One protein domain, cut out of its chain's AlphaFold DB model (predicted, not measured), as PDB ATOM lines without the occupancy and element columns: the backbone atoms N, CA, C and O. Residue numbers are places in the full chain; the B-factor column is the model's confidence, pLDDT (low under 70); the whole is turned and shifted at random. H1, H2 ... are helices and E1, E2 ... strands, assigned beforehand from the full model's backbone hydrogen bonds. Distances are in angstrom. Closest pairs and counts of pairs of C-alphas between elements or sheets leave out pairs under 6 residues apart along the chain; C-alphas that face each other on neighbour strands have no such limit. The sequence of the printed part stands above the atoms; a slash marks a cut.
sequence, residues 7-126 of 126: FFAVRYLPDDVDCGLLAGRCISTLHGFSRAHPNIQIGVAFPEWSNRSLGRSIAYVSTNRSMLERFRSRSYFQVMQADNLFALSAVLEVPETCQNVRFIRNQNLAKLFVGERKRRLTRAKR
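Overview. This is residues 7 to 126 of the 126 residues of a protein of Aeromonas veronii (UniProt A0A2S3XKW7). What does the model look like? A small twisted sheet of four strands has three helices, H1, H2 and H3, over one face and no named helix over the other, making two layers, while a long arm runs out of this body to the two helices H4 and H5. Residues 104 to 110, 112 to 118 and 121 to 126, which take in H4 and most of H5, stick out free. What is it built of, and how large is it? The printed part has 120 residues with five named helices and four named strands, in the order E1, H1, E2, E3, H2, H3, E4, H4, H5; the sheet runs E2, E3, E1, E4, all antiparallel, and the class is mixed, helices and strands. The whole is loose, with a radius of gyration of the C-alphas of 17.1 A and spans of 53 by 37 by 32 A.

Arrangement. Which strands are neighbours? E1, residues 7 to 12, is antiparallel to E3, residues 57 to 62, at 164 degrees, with N 10 and O 58 within hydrogen-bond range at 2.8 A. E1 is also antiparallel to E4, an edge strand of residues 86 to 88, at 160 degrees, with N 11 and O 87 at 2.8 A. The other edge strand, E2, residues 43 to 45, forms an antiparallel hairpin with E3 at 150 degrees, with N 45 and O 59 at 2.8 A. Which helices are on the sheet? H1, residues 19 to 36, has a height over the sheet of 9.8 A and lies over E3, along it at 11 degrees on the local plane; their closest C-alphas are those of Ala 23 and Ile 58, 6.8 A apart. H2, residues 65 to 72, is on the same face at a height of 7.8 A, over E1 and along it at 6 degrees on the local plane, with the C-alphas of Phe 7 and Leu 68 closest at 7.3 A. H3, residues 75 to 82, is on that face too, only just over E4, on which 3 of its 8 C-alphas fall, and stands up from the sheet at 55 degrees; the C-alphas of Met 80 and Phe 86 are closest at 5.5 A. How do these helices stand to each other? H1 is close to H2 but not clearly touching, the C-alphas of Phe 33 and Phe 71 being closest at 7.2 A, at a steep tilt of 58 degrees, opposite ways. H2 and H3 meet only through their link. E1, H1, E2 and E3, H2, H3, E4 are split strand-helix-strand units, each with two strands running the same way and another strand between them in the sheet, and both crossovers are right-handed. What of the last helices and the helix backbones? H4, residues 107 to 110, and H5, residues 114 to 124, are close but not clearly touching, with the C-alphas of Ala 110 and Glu 116 closest at 7.0 A, and neither is on the sheet. Every O i to N i+4 pair is within hydrogen-bond range in H2, H3 and H5, and 13 of 14 are in H1; H4 is too short for such a pair, and its one O i to N i+3 pair is not within range.

Along the chain. Where does the printed part begin? E1 starts at C-alpha 7 at (288.621, 199.527, 199.865) and measures 16.7 A. How long are the other longer elements? H1 runs 26.1 A from C-alpha 19 at (293.330, 180.780, 203.671), E3 measures 17.0 A, H2 10.5 A and H3 10.3 A. Where does the last element end? H5, 15.2 A long, ends at C-alpha 124 at (294.823, 183.420, 240.299).

Size, cuts and confidence. How far does it reach? The two C-alphas farthest apart are those of Ala 90 and Lys 125, at 53.0 A. Is it whole, and which links are long? The printed part has no cut, and the links from E2 to E3, 11 residues, and from E4 to H4, 18 residues, are long. Where is confidence low? No printed residue is under 70, and the mean pLDDT of the printed part is 92.8.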
ATOM      1  N   PHE A   7     288.077 200.847 199.627       97.19
ATOM      2  CA  PHE A   7     288.621 199.527 199.865       97.19
ATOM      3  C   PHE A   7     289.649 199.123 198.816       97.19
ATOM      4  O   PHE A   7     289.632 199.605 197.688       97.19
ATOM      5  N   PHE A   8     290.507 198.181 199.184       98.00
ATOM      6  CA  PHE A   8     291.159 197.302 198.219       98.00
ATOM      7  C   PHE A   8     291.082 195.862 198.715       98.00
ATOM      8  O   PHE A   8     290.992 195.611 199.921       98.00
ATOM      9  N   ALA A   9     291.112 194.919 197.781       97.81
ATOM     10  CA  ALA A   9     291.051 193.496 198.047       97.81
ATOM     11  C   ALA A   9     292.349 192.801 197.636       97.81
ATOM     12  O   ALA A   9     293.008 193.175 196.664       97.81
ATOM     13  N   VAL A  10     292.683 191.764 198.391       98.00
ATOM     14  CA  VAL A  10     293.750 190.810 198.123       98.00
ATOM     15  C   VAL A  10     293.082 189.474 197.845       98.00
ATOM     16  O   VAL A  10     292.357 188.972 198.704       98.00
ATOM     17  N   ARG A  11     293.310 188.904 196.663       97.69
ATOM     18  CA  ARG A  11     292.862 187.559 196.295       97.69
ATOM     19  C   ARG A  11     294.045 186.603 196.276       97.69
ATOM     20  O   ARG A  11     295.083 186.921 195.706       97.69
ATOM     21  N   TYR A  12     293.869 185.440 196.883       96.62
ATOM     22  CA  TYR A  12     294.845 184.357 196.882       96.62
ATOM     23  C   TYR A  12     294.689 183.565 195.583       96.62
ATOM     24  O   TYR A  12     293.584 183.127 195.256       96.62
ATOM     25  N   LEU A  13     295.776 183.445 194.822       95.94
ATOM     26  CA  LEU A  13     295.776 182.804 193.506       95.94
ATOM     27  C   LEU A  13     295.938 181.274 193.553       95.94
ATOM     28  O   LEU A  13     295.235 180.614 192.790       95.94
ATOM     29  N   PRO A  14     296.789 180.686 194.421       93.06
ATOM     30  CA  PRO A  14     296.953 179.234 194.466       93.06
ATOM     31  C   PRO A  14     295.671 178.497 194.864       93.06
ATOM     32  O   PRO A  14     294.899 178.970 195.705       93.06
ATOM     33  N   ASP A  15     295.467 177.312 194.283       87.75
ATOM     34  CA  ASP A  15     294.261 176.525 194.529       87.75
ATOM     35  C   ASP A  15     294.258 175.804 195.881       87.75
ATOM     36  O   ASP A  15     293.236 175.788 196.573       87.75
ATOM     37  N   ASP A  16     295.402 175.251 196.273       88.00
ATOM     38  CA  ASP A  16     295.579 174.586 197.560       88.00
ATOM     39  C   ASP A  16     296.343 175.508 198.511       88.00
ATOM     40  O   ASP A  16     297.573 175.579 198.509       88.00
ATOM     41  N   VAL A  17     295.593 176.307 199.268       88.44
ATOM     42  CA  VAL A  17     296.175 177.278 200.188       88.44
ATOM     43  C   VAL A  17     295.402 177.363 201.489       88.44
ATOM     44  O   VAL A  17     294.172 177.464 201.518       88.44
ATOM     45  N   ASP A  18     296.148 177.404 202.591       92.56
ATOM     46  CA  ASP A  18     295.591 177.706 203.899       92.56
ATOM     47  C   ASP A  18     295.197 179.192 203.961       92.56
ATOM     48  O   ASP A  18     295.987 180.089 204.279       92.56
ATOM     49  N   CYS A  19     293.928 179.449 203.643       93.12
ATOM     50  CA  CYS A  19     293.330 180.780 203.671       93.12
ATOM     51  C   CYS A  19     293.375 181.400 205.078       93.12
ATOM     52  O   CYS A  19     293.449 182.624 205.207       93.12
ATOM     53  N   GLY A  20     293.357 180.578 206.135       93.25
ATOM     54  CA  GLY A  20     293.478 181.026 207.521       93.25
ATOM     55  C   GLY A  20     294.876 181.548 207.830       93.25
ATOM     56  O   GLY A  20     295.019 182.630 208.409       93.25
ATOM     57  N   LEU A  21     295.906 180.826 207.388       94.06
ATOM     58  CA  LEU A  21     297.298 181.247 207.521       94.06
ATOM     59  C   LEU A  21     297.557 182.559 206.772       94.06
ATOM     60  O   LEU A  21     298.111 183.497 207.357       94.06
ATOM     61  N   LEU A  22     297.130 182.655 205.508       95.12
ATOM     62  CA  LEU A  22     297.300 183.870 204.708       95.12
ATOM     63  C   LEU A  22     296.550 185.060 205.306       95.12
ATOM     64  O   LEU A  22     297.152 186.113 205.517       95.12
ATOM     65  N   ALA A  23     295.280 184.880 205.683       95.75
ATOM     66  CA  ALA A  23     294.515 185.917 206.369       95.75
ATOM     67  C   ALA A  23     295.211 186.368 207.665       95.75
ATOM     68  O   ALA A  23     295.306 187.564 207.941       95.75
ATOM     69  N   GLY A  24     295.768 185.431 208.439       95.38
ATOM     70  CA  GLY A  24     296.541 185.728 209.646       95.38
ATOM     71  C   GLY A  24     297.790 186.574 209.376       95.38
ATOM     72  O   GLY A  24     298.076 187.515 210.127       95.38
ATOM     73  N   ARG A  25     298.517 186.299 208.285       95.69
ATOM     74  CA  ARG A  25     299.666 187.111 207.846       95.69
ATOM     75  C   ARG A  25     299.228 188.498 207.385       95.69
ATOM     76  O   ARG A  25     299.794 189.486 207.843       95.69
ATOM     77  N   CYS A  26     298.170 188.583 206.589       96.56
ATOM     78  CA  CYS A  26     297.548 189.832 206.155       96.56
ATOM     79  C   CYS A  26     297.109 190.718 207.341       96.56
ATOM     80  O   CYS A  26     297.380 191.923 207.353       96.56
ATOM     81  N   ILE A  27     296.497 190.136 208.378       95.88
ATOM     82  CA  ILE A  27     296.114 190.851 209.609       95.88
ATOM     83  C   ILE A  27     297.350 191.278 210.409       95.88
ATOM     84  O   ILE A  27     297.379 192.372 210.966       95.88
ATOM     85  N   SER A  28     298.393 190.447 210.451       95.62
ATOM     86  CA  SER A  28     299.652 190.771 211.139       95.62
ATOM     87  C   SER A  28     300.382 191.942 210.467       95.62
ATOM     88  O   SER A  28     300.866 192.848 211.149       95.62
ATOM     89  N   THR A  29     300.401 191.975 209.131       95.50
ATOM     90  CA  THR A  29     300.935 193.092 208.337       95.50
ATOM     91  C   THR A  29     300.165 194.383 208.603       95.50
ATOM     92  O   THR A  29     300.787 195.434 208.792       95.50
ATOM     93  N   LEU A  30     298.829 194.297 208.682       95.75
ATOM     94  CA  LEU A  30     297.975 195.419 209.074       95.75
ATOM     95  C   LEU A  30     298.286 195.892 210.494       95.75
ATOM     96  O   LEU A  30     298.504 197.079 210.705       95.75
ATOM     97  N   HIS A  31     298.372 194.979 211.458       93.31
ATOM     98  CA  HIS A  31     298.663 195.324 212.846       93.31
ATOM     99  C   HIS A  31     299.984 196.094 212.979       93.31
ATOM    100  O   HIS A  31     300.041 197.124 213.651       93.31
ATOM    101  N   GLY A  32     301.037 195.644 212.286       93.62
ATOM    102  CA  GLY A  32     302.309 196.365 212.237       93.62
ATOM    103  C   GLY A  32     302.183 197.764 211.625       93.62
ATOM    104  O   GLY A  32     302.825 198.699 212.096       93.62
ATOM    105  N   PHE A  33     301.333 197.930 210.609       93.75
ATOM    106  CA  PHE A  33     301.078 199.227 209.986       93.75
ATOM    107  C   PHE A  33     300.302 200.185 210.899       93.75
ATOM    108  O   PHE A  33     300.699 201.343 211.037       93.75
ATOM    109  N   SER A  34     299.251 199.701 211.567       92.31
ATOM    110  CA  SER A  34     298.453 200.483 212.517       92.31
ATOM    111  C   SER A  34     299.275 200.949 213.717       92.31
ATOM    112  O   SER A  34     299.088 202.065 214.186       92.31
ATOM    113  N   ARG A  35     300.241 200.148 214.191       92.00
ATOM    114  CA  ARG A  35     301.157 200.577 215.264       92.00
ATOM    115  C   ARG A  35     302.011 201.787 214.880       92.00
ATOM    116  O   ARG A  35     302.305 202.602 215.744       92.00
ATOM    117  N   ALA A  36     302.403 201.901 213.612       90.56
ATOM    118  CA  ALA A  36     303.152 203.052 213.109       90.56
ATOM    119  C   ALA A  36     302.257 204.277 212.831       90.56
ATOM    120  O   ALA A  36     302.769 205.380 212.669       90.56
ATOM    121  N   HIS A  37     300.933 204.093 212.781       90.69
ATOM    122  CA  HIS A  37     299.965 205.133 212.440       90.69
ATOM    123  C   HIS A  37     298.737 205.064 213.373       90.69
ATOM    124  O   HIS A  37     297.661 204.636 212.950       90.69
ATOM    125  N   PRO A  38     298.868 205.475 214.648       85.06
ATOM    126  CA  PRO A  38     297.868 205.214 215.690       85.06
ATOM    127  C   PRO A  38     296.506 205.881 215.452       85.06
ATOM    128  O   PRO A  38     295.490 205.381 215.923       85.06
ATOM    129  N   ASN A  39     296.464 206.974 214.686       86.19
ATOM    130  CA  ASN A  39     295.231 207.715 214.392       86.19
ATOM    131  C   ASN A  39     294.438 207.128 213.214       86.19
ATOM    132  O   ASN A  39     293.463 207.726 212.764       86.19
ATOM    133  N   ILE A  40     294.873 205.992 212.666       84.69
ATOM    134  CA  ILE A  40     294.347 205.456 211.414       84.69
ATOM    135  C   ILE A  40     293.561 204.188 211.675       84.69
ATOM    136  O   ILE A  40     294.068 203.203 212.212       84.69
ATOM    137  N   GLN A  41     292.319 204.209 211.204       90.44
ATOM    138  CA  GLN A  41     291.410 203.082 211.282       90.44
ATOM    139  C   GLN A  41     291.295 202.424 209.909       90.44
ATOM    140  O   GLN A  41     290.757 202.997 208.960       90.44
ATOM    141  N   ILE A  42     291.825 201.208 209.812       95.25
ATOM    142  CA  ILE A  42     291.623 200.319 208.670       95.25
ATOM    143  C   ILE A  42     290.888 199.088 209.196       95.25
ATOM    144  O   ILE A  42     291.382 198.381 210.075       95.25
ATOM    145  N   GLY A  43     289.689 198.862 208.672       94.62
ATOM    146  CA  GLY A  43     288.895 197.667 208.908       94.62
ATOM    147  C   GLY A  43     289.317 196.518 207.997       94.62
ATOM    148  O   GLY A  43     289.964 196.718 206.970       94.62
ATOM    149  N   VAL A  44     288.910 195.311 208.379       95.88
ATOM    150  CA  VAL A  44     289.104 194.084 207.601       95.88
ATOM    151  C   VAL A  44     287.739 193.514 207.239       95.88
ATOM    152  O   VAL A  44     286.847 193.456 208.088       95.88
ATOM    153  N   ALA A  45     287.597 193.069 205.998       95.44
ATOM    154  CA  ALA A  45     286.433 192.360 205.497       95.44
ATOM    155  C   ALA A  45     286.857 191.069 204.784       95.44
ATOM    156  O   ALA A  45     287.960 190.972 204.249       95.44
ATOM    157  N   PHE A  46     285.959 190.088 204.766       95.88
ATOM    158  CA  PHE A  46     286.135 188.811 204.077       95.88
ATOM    159  C   PHE A  46     284.989 188.650 203.068       95.88
ATOM    160  O   PHE A  46     283.909 188.207 203.460       95.88
ATOM    161  N   PRO A  47     285.174 189.073 201.802       93.94
ATOM    162  CA  PRO A  47     284.096 189.100 200.808       93.94
ATOM    163  C   PRO A  47     283.491 187.723 200.507       93.94
ATOM    164  O   PRO A  47     282.300 187.612 200.247       93.94
ATOM    165  N   GLU A  48     284.313 186.676 200.570       94.31
ATOM    166  CA  GLU A  48     283.942 185.284 200.272       94.31
ATOM    167  C   GLU A  48     283.713 184.450 201.548       94.31
ATOM    168  O   GLU A  48     283.808 183.221 201.527       94.31
ATOM    169  N   TRP A  49     283.451 185.105 202.684       94.88
ATOM    170  CA  TRP A  49     283.247 184.410 203.952       94.88
ATOM    171  C   TRP A  49     282.012 183.506 203.920       94.88
ATOM    172  O   TRP A  49     280.938 183.887 203.458       94.88
ATOM    173  N   SER A  50     282.157 182.313 204.490       92.56
ATOM    174  CA  SER A  50     281.081 181.345 204.685       92.56
ATOM    175  C   SER A  50     281.246 180.613 206.018       92.56
ATOM    176  O   SER A  50     282.257 180.734 206.709       92.56
ATOM    177  N   ASN A  51     280.274 179.771 206.365       90.75
ATOM    178  CA  ASN A  51     280.366 178.882 207.523       90.75
ATOM    179  C   ASN A  51     281.470 177.809 207.408       90.75
ATOM    180  O   ASN A  51     281.805 177.188 208.414       90.75
ATOM    181  N   ARG A  52     282.023 177.575 206.210       90.62
ATOM    182  CA  ARG A  52     283.062 176.559 205.960       90.62
ATOM    183  C   ARG A  52     284.462 177.143 205.798       90.62
ATOM    184  O   ARG A  52     285.436 176.444 206.053       90.62
ATOM    185  N   SER A  53     284.577 178.388 205.344       90.25
ATOM    186  CA  SER A  53     285.862 179.002 204.998       90.25
ATOM    187  C   SER A  53     285.807 180.523 205.110       90.25
ATOM    188  O   SER A  53     284.758 181.132 204.904       90.25
ATOM    189  N   LEU A  54     286.962 181.143 205.377       91.62
ATOM    190  CA  LEU A  54     287.141 182.597 205.274       91.62
ATOM    191  C   LEU A  54     287.030 183.108 203.829       91.62
ATOM    192  O   LEU A  54     286.796 184.296 203.629       91.62
ATOM    193  N   GLY A  55     287.192 182.216 202.850       94.19
ATOM    194  CA  GLY A  55     287.257 182.558 201.437       94.19
ATOM    195  C   GLY A  55     288.677 182.870 200.965       94.19
ATOM    196  O   GLY A  55     289.612 182.996 201.758       94.19
ATOM    197  N   ARG A  56     288.837 182.985 199.642       95.75
ATOM    198  CA  ARG A  56     290.129 183.241 198.986       95.75
ATOM    199  C   ARG A  56     290.461 184.728 198.864       95.75
ATOM    200  O   ARG A  56     291.333 185.103 198.082       95.75
ATOM    201  N   SER A  57     289.775 185.586 199.611       96.62
ATOM    202  CA  SER A  57     290.058 187.013 199.606       96.62
ATOM    203  C   SER A  57     289.897 187.664 200.967       96.62
ATOM    204  O   SER A  57     289.100 187.261 201.814       96.62
ATOM    205  N   ILE A  58     290.679 188.719 201.149       97.62
ATOM    206  CA  ILE A  58     290.600 189.637 202.276       97.62
ATOM    207  C   ILE A  58     290.589 191.056 201.722       97.62
ATOM    208  O   ILE A  58     291.343 191.387 200.810       97.62
ATOM    209  N   ALA A  59     289.723 191.901 202.260       97.38
ATOM    210  CA  ALA A  59     289.620 193.299 201.885       97.38
ATOM    211  C   ALA A  59     289.932 194.202 203.074       97.38
ATOM    212  O   ALA A  59     289.646 193.876 204.228       97.38
ATOM    213  N   TYR A  60     290.509 195.357 202.772       97.50
ATOM    214  CA  TYR A  60     290.813 196.402 203.736       97.50
ATOM    215  C   TYR A  60     289.964 197.618 203.431       97.50
ATOM    216  O   TYR A  60     289.892 198.022 202.274       97.50
ATOM    217  N   VAL A  61     289.334 198.194 204.454       95.94
ATOM    218  CA  VAL A  61     288.363 199.285 204.296       95.94
ATOM    219  C   VAL A  61     288.743 200.456 205.191       95.94
ATOM    220  O   VAL A  61     289.080 200.263 206.356       95.94
ATOM    221  N   SER A  62     288.687 201.679 204.674       95.44
ATOM    222  CA  SER A  62     288.961 202.902 205.438       95.44
ATOM    223  C   SER A  62     288.293 204.108 204.783       95.44
ATOM    224  O   SER A  62     288.026 204.098 203.584       95.44
ATOM    225  N   THR A  63     288.059 205.168 205.550       94.69
ATOM    226  CA  THR A  63     287.651 206.477 205.014       94.69
ATOM    227  C   THR A  63     288.836 207.233 204.400       94.69
ATOM    228  O   THR A  63     288.652 208.103 203.554       94.69
ATOM    229  N   ASN A  64     290.077 206.867 204.748       93.94
ATOM    230  CA  ASN A  64     291.285 207.505 204.226       93.94
ATOM    231  C   ASN A  64     291.878 206.726 203.036       93.94
ATOM    232  O   ASN A  64     292.644 205.773 203.211       93.94
ATOM    233  N   ARG A  65     291.555 207.171 201.813       95.12
ATOM    234  CA  ARG A  65     292.032 206.564 200.557       95.12
ATOM    235  C   ARG A  65     293.558 206.545 200.434       95.12
ATOM    236  O   ARG A  65     294.133 205.496 200.156       95.12
ATOM    237  N   SER A  66     294.219 207.680 200.663       94.06
ATOM    238  CA  SER A  66     295.677 207.809 200.512       94.06
ATOM    239  C   SER A  66     296.431 206.858 201.439       94.06
ATOM    240  O   SER A  66     297.481 206.319 201.090       94.06
ATOM    241  N   MET A  67     295.879 206.614 202.626       93.12
ATOM    242  CA  MET A  67     296.467 205.676 203.566       93.12
ATOM    243  C   MET A  67     296.258 204.216 203.164       93.12
ATOM    244  O   MET A  67     297.163 203.407 203.363       93.12
ATOM    245  N   LEU A  68     295.108 203.873 202.574       95.69
ATOM    246  CA  LEU A  68     294.909 202.548 201.984       95.69
ATOM    247  C   LEU A  68     295.905 202.288 200.857       95.69
ATOM    248  O   LEU A  68     296.494 201.211 200.836       95.69
ATOM    249  N   GLU A  69     296.166 203.272 199.993       96.62
ATOM    250  CA  GLU A  69     297.198 203.153 198.951       96.62
ATOM    251  C   GLU A  69     298.590 202.931 199.557       96.62
ATOM    252  O   GLU A  69     299.334 202.037 199.148       96.62
ATOM    253  N   ARG A  70     298.927 203.677 200.614       95.62
ATOM    254  CA  ARG A  70     300.203 203.511 201.325       95.62
ATOM    255  C   ARG A  70     300.322 202.157 202.030       95.62
ATOM    256  O   ARG A  70     301.413 201.604 202.139       95.62
ATOM    257  N   PHE A  71     299.219 201.615 202.540       96.44
ATOM    258  CA  PHE A  71     299.204 200.279 203.126       96.44
ATOM    259  C   PHE A  71     299.335 199.197 202.046       96.44
ATOM    260  O   PHE A  71     300.114 198.254 202.201       96.44
ATOM    261  N   ARG A  72     298.635 199.371 200.923       96.81
ATOM    262  CA  ARG A  72     298.688 198.509 199.741       96.81
ATOM    263  C   ARG A  72     300.095 198.434 199.129       96.81
ATOM    264  O   ARG A  72     300.480 197.376 198.631       96.81
ATOM    265  N   SER A  73     300.879 199.512 199.193       95.69
ATOM    266  CA  SER A  73     302.253 199.568 198.666       95.69
ATOM    267  C   SER A  73     303.321 198.944 199.578       95.69
ATOM    268  O   SER A  73     304.509 198.966 199.252       95.69
ATOM    269  N   ARG A  74     302.942 198.347 200.718       95.06
ATOM    270  CA  ARG A  74     303.884 197.650 201.611       95.06
ATOM    271  C   ARG A  74     304.578 196.496 200.887       95.06
ATOM    272  O   ARG A  74     303.926 195.707 200.205       95.06
ATOM    273  N   SER A  75     305.881 196.345 201.137       94.62
ATOM    274  CA  SER A  75     306.745 195.336 200.501       94.62
ATOM    275  C   SER A  75     306.167 193.924 200.542       94.62
ATOM    276  O   SER A  75     306.232 193.221 199.545       94.62
ATOM    277  N   TYR A  76     305.531 193.536 201.650       96.12
ATOM    278  CA  TYR A  76     304.864 192.239 201.777       96.12
ATOM    279  C   TYR A  76     303.880 191.958 200.632       96.12
ATOM    280  O   TYR A  76     303.942 190.899 200.020       96.12
ATOM    281  N   PHE A  77     302.994 192.908 200.317       96.31
ATOM    282  CA  PHE A  77     302.007 192.728 199.255       96.31
ATOM    283  C   PHE A  77     302.644 192.784 197.867       96.31
ATOM    284  O   PHE A  77     302.237 192.031 196.992       96.31
ATOM    285  N   GLN A  78     303.657 193.635 197.681       96.62
ATOM    286  CA  GLN A  78     304.365 193.765 196.404       96.62
ATOM    287  C   GLN A  78     305.142 192.490 196.052       96.62
ATOM    288  O   GLN A  78     305.042 192.009 194.931       96.62
ATOM    289  N   VAL A  79     305.842 191.897 197.025       96.81
ATOM    290  CA  VAL A  79     306.552 190.619 196.854       96.81
ATOM    291  C   VAL A  79     305.563 189.490 196.568       96.81
ATOM    292  O   VAL A  79     305.708 188.787 195.579       96.81
ATOM    293  N   MET A  80     304.489 189.376 197.358       96.38
ATOM    294  CA  MET A  80     303.467 188.342 197.137       96.38
ATOM    295  C   MET A  80     302.758 188.478 195.781       96.38
ATOM    296  O   MET A  80     302.334 187.479 195.203       96.38
ATOM    297  N   GLN A  81     302.605 189.702 195.274       96.25
ATOM    298  CA  GLN A  81     302.073 189.936 193.934       96.25
ATOM    299  C   GLN A  81     303.086 189.552 192.847       96.25
ATOM    300  O   GLN A  81     302.697 188.912 191.875       96.25
ATOM    301  N   ALA A  82     304.365 189.901 193.017       96.69
ATOM    302  CA  ALA A  82     305.431 189.538 192.081       96.69
ATOM    303  C   ALA A  82     305.612 188.014 191.962       96.69
ATOM    304  O   ALA A  82     305.807 187.504 190.862       96.69
ATOM    305  N   ASP A  83     305.448 187.290 193.072       95.62
ATOM    306  CA  ASP A  83     305.522 185.825 193.123       95.62
ATOM    307  C   ASP A  83     304.231 185.132 192.633       95.62
ATOM    308  O   ASP A  83     304.095 183.915 192.752       95.62
ATOM    309  N   ASN A  84     303.259 185.882 192.093       94.50
ATOM    310  CA  ASN A  84     301.948 185.380 191.658       94.50
ATOM    311  C   ASN A  84     301.167 184.630 192.753       94.50
ATOM    312  O   ASN A  84     300.343 183.760 192.470       94.50
ATOM    313  N   LEU A  85     301.387 184.987 194.020       95.25
ATOM    314  CA  LEU A  85     300.620 184.448 195.140       95.25
ATOM    315  C   LEU A  85     299.357 185.276 195.381       95.25
ATOM    316  O   LEU A  85     298.300 184.713 195.678       95.25
ATOM    317  N   PHE A  86     299.451 186.602 195.223       97.56
ATOM    318  CA  PHE A  86     298.349 187.543 195.424       97.56
ATOM    319  C   PHE A  86     297.989 188.318 194.155       97.56
ATOM    320  O   PHE A  86     298.850 188.867 193.476       97.56
ATOM    321  N   ALA A  87     296.690 188.489 193.919       97.44
ATOM    322  CA  ALA A  87     296.161 189.544 193.064       97.44
ATOM    323  C   ALA A  87     295.603 190.675 193.932       97.44
ATOM    324  O   ALA A  87     294.791 190.443 194.829       97.44
ATOM    325  N   LEU A  88     296.039 191.905 193.673       97.69
ATOM    326  CA  LEU A  88     295.644 193.078 194.445       97.69
ATOM    327  C   LEU A  88     294.786 194.004 193.582       97.69
ATOM    328  O   LEU A  88     295.222 194.416 192.506       97.69
ATOM    329  N   SER A  89     293.597 194.373 194.058       97.50
ATOM    330  CA  SER A  89     292.763 195.361 193.368       97.50
ATOM    331  C   SER A  89     293.352 196.772 193.484       97.50
ATOM    332  O   SER A  89     294.167 197.058 194.364       97.50
ATOM    333  N   ALA A  90     292.912 197.692 192.626       97.25
ATOM    334  CA  ALA A  90     293.069 199.120 192.897       97.25
ATOM    335  C   ALA A  90     292.282 199.522 194.160       97.25
ATOM    336  O   ALA A  90     291.393 198.780 194.598       97.25
ATOM    337  N   VAL A  91     292.595 200.688 194.736       97.81
ATOM    338  CA  VAL A  91     291.746 201.273 195.779       97.81
ATOM    339  C   VAL A  91     290.532 201.921 195.118       97.81
ATOM    340  O   VAL A  91     290.660 202.876 194.347       97.81
ATOM    341  N   LEU A  92     289.357 201.389 195.435       96.69
ATOM    342  CA  LEU A  92     288.064 201.773 194.875       96.69
ATOM    343  C   LEU A  92     287.130 202.269 195.980       96.69
ATOM    344  O   LEU A  92     287.350 202.002 197.161       96.69
ATOM    345  N   GLU A  93     286.086 202.998 195.602       95.94
ATOM    346  CA  GLU A  93     285.015 203.377 196.524       95.94
ATOM    347  C   GLU A  93     284.100 202.175 196.801       95.94
ATOM    348  O   GLU A  93     283.834 201.363 195.914       95.94
ATOM    349  N   VAL A  94     283.655 202.033 198.050       93.62
ATOM    350  CA  VAL A  94     282.726 200.978 198.461       93.62
ATOM    351  C   VAL A  94     281.323 201.343 197.966       93.62
ATOM    352  O   VAL A  94     280.810 202.384 198.378       93.62
ATOM    353  N   PRO A  95     280.668 200.494 197.155       91.62
ATOM    354  CA  PRO A  95     279.297 200.736 196.720       91.62
ATOM    355  C   PRO A  95     278.322 200.849 197.899       91.62
ATOM    356  O   PRO A  95     278.409 200.093 198.871       91.62
ATOM    357  N   GLU A  96     277.334 201.738 197.790       87.00
ATOM    358  CA  GLU A  96     276.295 201.911 198.820       87.00
ATOM    359  C   GLU A  96     275.418 200.663 199.006       87.00
ATOM    360  O   GLU A  96     274.852 200.444 200.074       87.00
ATOM    361  N   THR A  97     275.350 199.805 197.986       87.62
ATOM    362  CA  THR A  97     274.575 198.558 197.982       87.62
ATOM    363  C   THR A  97     275.213 197.433 198.804       87.62
ATOM    364  O   THR A  97     274.595 196.385 198.998       87.62
ATOM    365  N   CYS A  98     276.444 197.613 199.296       87.06
ATOM    366  CA  CYS A  98     277.144 196.585 200.056       87.06
ATOM    367  C   CYS A  98     276.566 196.397 201.467       87.06
ATOM    368  O   CYS A  98     276.337 197.346 202.218       87.06
ATOM    369  N   GLN A  99     276.425 195.133 201.871       86.94
ATOM    370  CA  GLN A  99     276.021 194.779 203.228       86.94
ATOM    371  C   GLN A  99     277.103 195.151 204.249       86.94
ATOM    372  O   GLN A  99     278.292 194.896 204.054       86.94
ATOM    373  N   ASN A 100     276.678 195.708 205.383       87.69
ATOM    374  CA  ASN A 100     277.573 196.035 206.488       87.69
ATOM    375  C   ASN A 100     277.639 194.861 207.471       87.69
ATOM    376  O   ASN A 100     276.727 194.651 208.268       87.69
ATOM    377  N   VAL A 101     278.742 194.115 207.428       90.62
ATOM    378  CA  VAL A 101     279.006 192.986 208.332       90.62
ATOM    379  C   VAL A 101     280.097 193.365 209.330       90.62
ATOM    380  O   VAL A 101     281.037 194.089 209.003       90.62
ATOM    381  N   ARG A 102     279.984 192.869 210.567       91.38
ATOM    382  CA  ARG A 102     280.986 193.071 211.619       91.38
ATOM    383  C   ARG A 102     281.663 191.752 211.973       91.38
ATOM    384  O   ARG A 102     281.020 190.841 212.483       91.38
ATOM    385  N   PHE A 103     282.980 191.697 211.801       91.44
ATOM    386  CA  PHE A 103     283.806 190.585 212.270       91.44
ATOM    387  C   PHE A 103     284.339 190.884 213.676       91.44
ATOM    388  O   PHE A 103     284.999 191.900 213.893       91.44
ATOM    389  N   ILE A 104     284.053 190.008 214.645       90.56
ATOM    390  CA  ILE A 104     284.478 190.172 216.044       90.56
ATOM    391  C   ILE A 104     285.370 189.001 216.447       90.56
ATOM    392  O   ILE A 104     284.980 187.837 216.357       90.56
ATOM    393  N   ARG A 105     286.566 189.303 216.963       88.19
ATOM    394  CA  ARG A 105     287.452 188.286 217.536       88.19
ATOM    395  C   ARG A 105     286.883 187.781 218.865       88.19
ATOM    396  O   ARG A 105     286.986 188.459 219.886       88.19
ATOM    397  N   ASN A 106     286.363 186.556 218.878       87.94
ATOM    398  CA  ASN A 106     285.888 185.913 220.101       87.94
ATOM    399  C   ASN A 106     287.056 185.336 220.926       87.94
ATOM    400  O   ASN A 106     287.456 184.185 220.763       87.94
ATOM    401  N   GLN A 107     287.596 186.135 221.848       84.44
ATOM    402  CA  GLN A 107     288.657 185.686 222.760       84.44
ATOM    403  C   GLN A 107     288.152 184.752 223.875       84.44
ATOM    404  O   GLN A 107     288.959 184.127 224.560       84.44
ATOM    405  N   ASN A 108     286.835 184.637 224.079       85.50
ATOM    406  CA  ASN A 108     286.279 183.778 225.125       85.50
ATOM    407  C   ASN A 108     286.344 182.300 224.747       85.50
ATOM    408  O   ASN A 108     286.545 181.475 225.633       85.50
ATOM    409  N   LEU A 109     286.269 181.971 223.454       84.44
ATOM    410  CA  LEU A 109     286.423 180.593 222.989       84.44
ATOM    411  C   LEU A 109     287.777 180.009 223.420       84.44
ATOM    412  O   LEU A 109     287.849 178.883 223.905       84.44
ATOM    413  N   ALA A 110     288.840 180.820 223.359       79.62
ATOM    414  CA  ALA A 110     290.172 180.413 223.795       79.62
ATOM    415  C   ALA A 110     290.228 180.020 225.286       79.62
ATOM    416  O   ALA A 110     291.035 179.182 225.683       79.62
ATOM    417  N   LYS A 111     289.344 180.585 226.119       81.62
ATOM    418  CA  LYS A 111     289.297 180.320 227.565       81.62
ATOM    419  C   LYS A 111     288.742 178.934 227.906       81.62
ATOM    420  O   LYS A 111     288.875 178.522 229.057       81.62
ATOM    421  N   LEU A 112     288.131 178.237 226.943       84.62
ATOM    422  CA  LEU A 112     287.630 176.872 227.115       84.62
ATOM    423  C   LEU A 112     288.752 175.826 227.032       84.62
ATOM    424  O   LEU A 112     288.611 174.731 227.573       84.62
ATOM    425  N   PHE A 113     289.885 176.154 226.404       86.50
ATOM    426  CA  PHE A 113     290.996 175.217 226.277       86.50
ATOM    427  C   PHE A 113     291.704 174.988 227.618       86.50
ATOM    428  O   PHE A 113     291.984 175.920 228.380       86.50
ATOM    429  N   VAL A 114     292.068 173.728 227.877       89.69
ATOM    430  CA  VAL A 114     292.705 173.282 229.130       89.69
ATOM    431  C   VAL A 114     293.976 174.077 229.443       89.69
ATOM    432  O   VAL A 114     294.209 174.434 230.599       89.69
ATOM    433  N   GLY A 115     294.772 174.408 228.421       89.19
ATOM    434  CA  GLY A 115     295.993 175.201 228.573       89.19
ATOM    435  C   GLY A 115     295.734 176.608 229.121       89.19
ATOM    436  O   GLY A 115     296.392 177.028 230.073       89.19
ATOM    437  N   GLU A 116     294.740 177.318 228.580       87.19
ATOM    438  CA  GLU A 116     294.322 178.627 229.104       87.19
ATOM    439  C   GLU A 116     293.729 178.505 230.508       87.19
ATOM    440  O   GLU A 116     294.070 179.293 231.391       87.19
ATOM    441  N   ARG A 117     292.908 177.478 230.766       87.62
ATOM    442  CA  ARG A 117     292.359 177.219 232.104       87.62
ATOM    443  C   ARG A 117     293.467 177.029 233.143       87.62
ATOM    444  O   ARG A 117     293.415 177.651 234.203       87.62
ATOM    445  N   LYS A 118     294.500 176.239 232.826       91.50
ATOM    446  CA  LYS A 118     295.674 176.037 233.693       91.50
ATOM    447  C   LYS A 118     296.420 177.352 233.931       91.50
ATOM    448  O   LYS A 118     296.667 177.696 235.082       91.50
ATOM    449  N   ARG A 119     296.706 178.125 232.873       90.94
ATOM    450  CA  ARG A 119     297.353 179.448 232.991       90.94
ATOM    451  C   ARG A 119     296.554 180.409 233.874       90.94
ATOM    452  O   ARG A 119     297.147 181.104 234.694       90.94
ATOM    453  N   ARG A 120     295.224 180.435 233.745       89.81
ATOM    454  CA  ARG A 120     294.340 181.260 234.585       89.81
ATOM    455  C   ARG A 120     294.384 180.843 236.052       89.81
ATOM    456  O   ARG A 120     294.531 181.715 236.898       89.81
ATOM    457  N   LEU A 121     294.322 179.542 236.347       91.31
ATOM    458  CA  LEU A 121     294.458 179.030 237.717       91.31
ATOM    459  C   LEU A 121     295.816 179.399 238.324       91.31
ATOM    460  O   LEU A 121     295.871 179.824 239.470       91.31
ATOM    461  N   THR A 122     296.907 179.289 237.560       94.00
ATOM    462  CA  THR A 122     298.239 179.713 238.019       94.00
ATOM    463  C   THR A 122     298.301 181.214 238.300       94.00
ATOM    464  O   THR A 122     298.887 181.609 239.300       94.00
ATOM    465  N   ARG A 123     297.695 182.054 237.449       92.94
ATOM    466  CA  ARG A 123     297.639 183.510 237.673       92.94
ATOM    467  C   ARG A 123     296.785 183.889 238.881       92.94
ATOM    468  O   ARG A 123     297.144 184.834 239.552       92.94
ATOM    469  N   ALA A 124     295.698 183.166 239.150       91.94
ATOM    470  CA  ALA A 124     294.823 183.420 240.299       91.94
ATOM    471  C   ALA A 124     295.429 182.988 241.647       91.94
ATOM    472  O   ALA A 124     294.921 183.368 242.692       91.94
ATOM    473  N   LYS A 125     296.478 182.157 241.619       91.06
ATOM    474  CA  LYS A 125     297.244 181.743 242.805       91.06
ATOM    475  C   LYS A 125     298.407 182.687 243.140       91.06
ATOM    476  O   LYS A 125     299.077 182.445 244.138       91.06
ATOM    477  N   ARG A 126     298.698 183.666 242.277       72.31
ATOM    478  CA  ARG A 126     299.647 184.753 242.552       72.31
ATOM    479  C   ARG A 126     298.901 185.900 243.203       72.31
ATOM    480  O   ARG A 126     299.518 186.532 244.078       72.31
TER     481      ARG A 126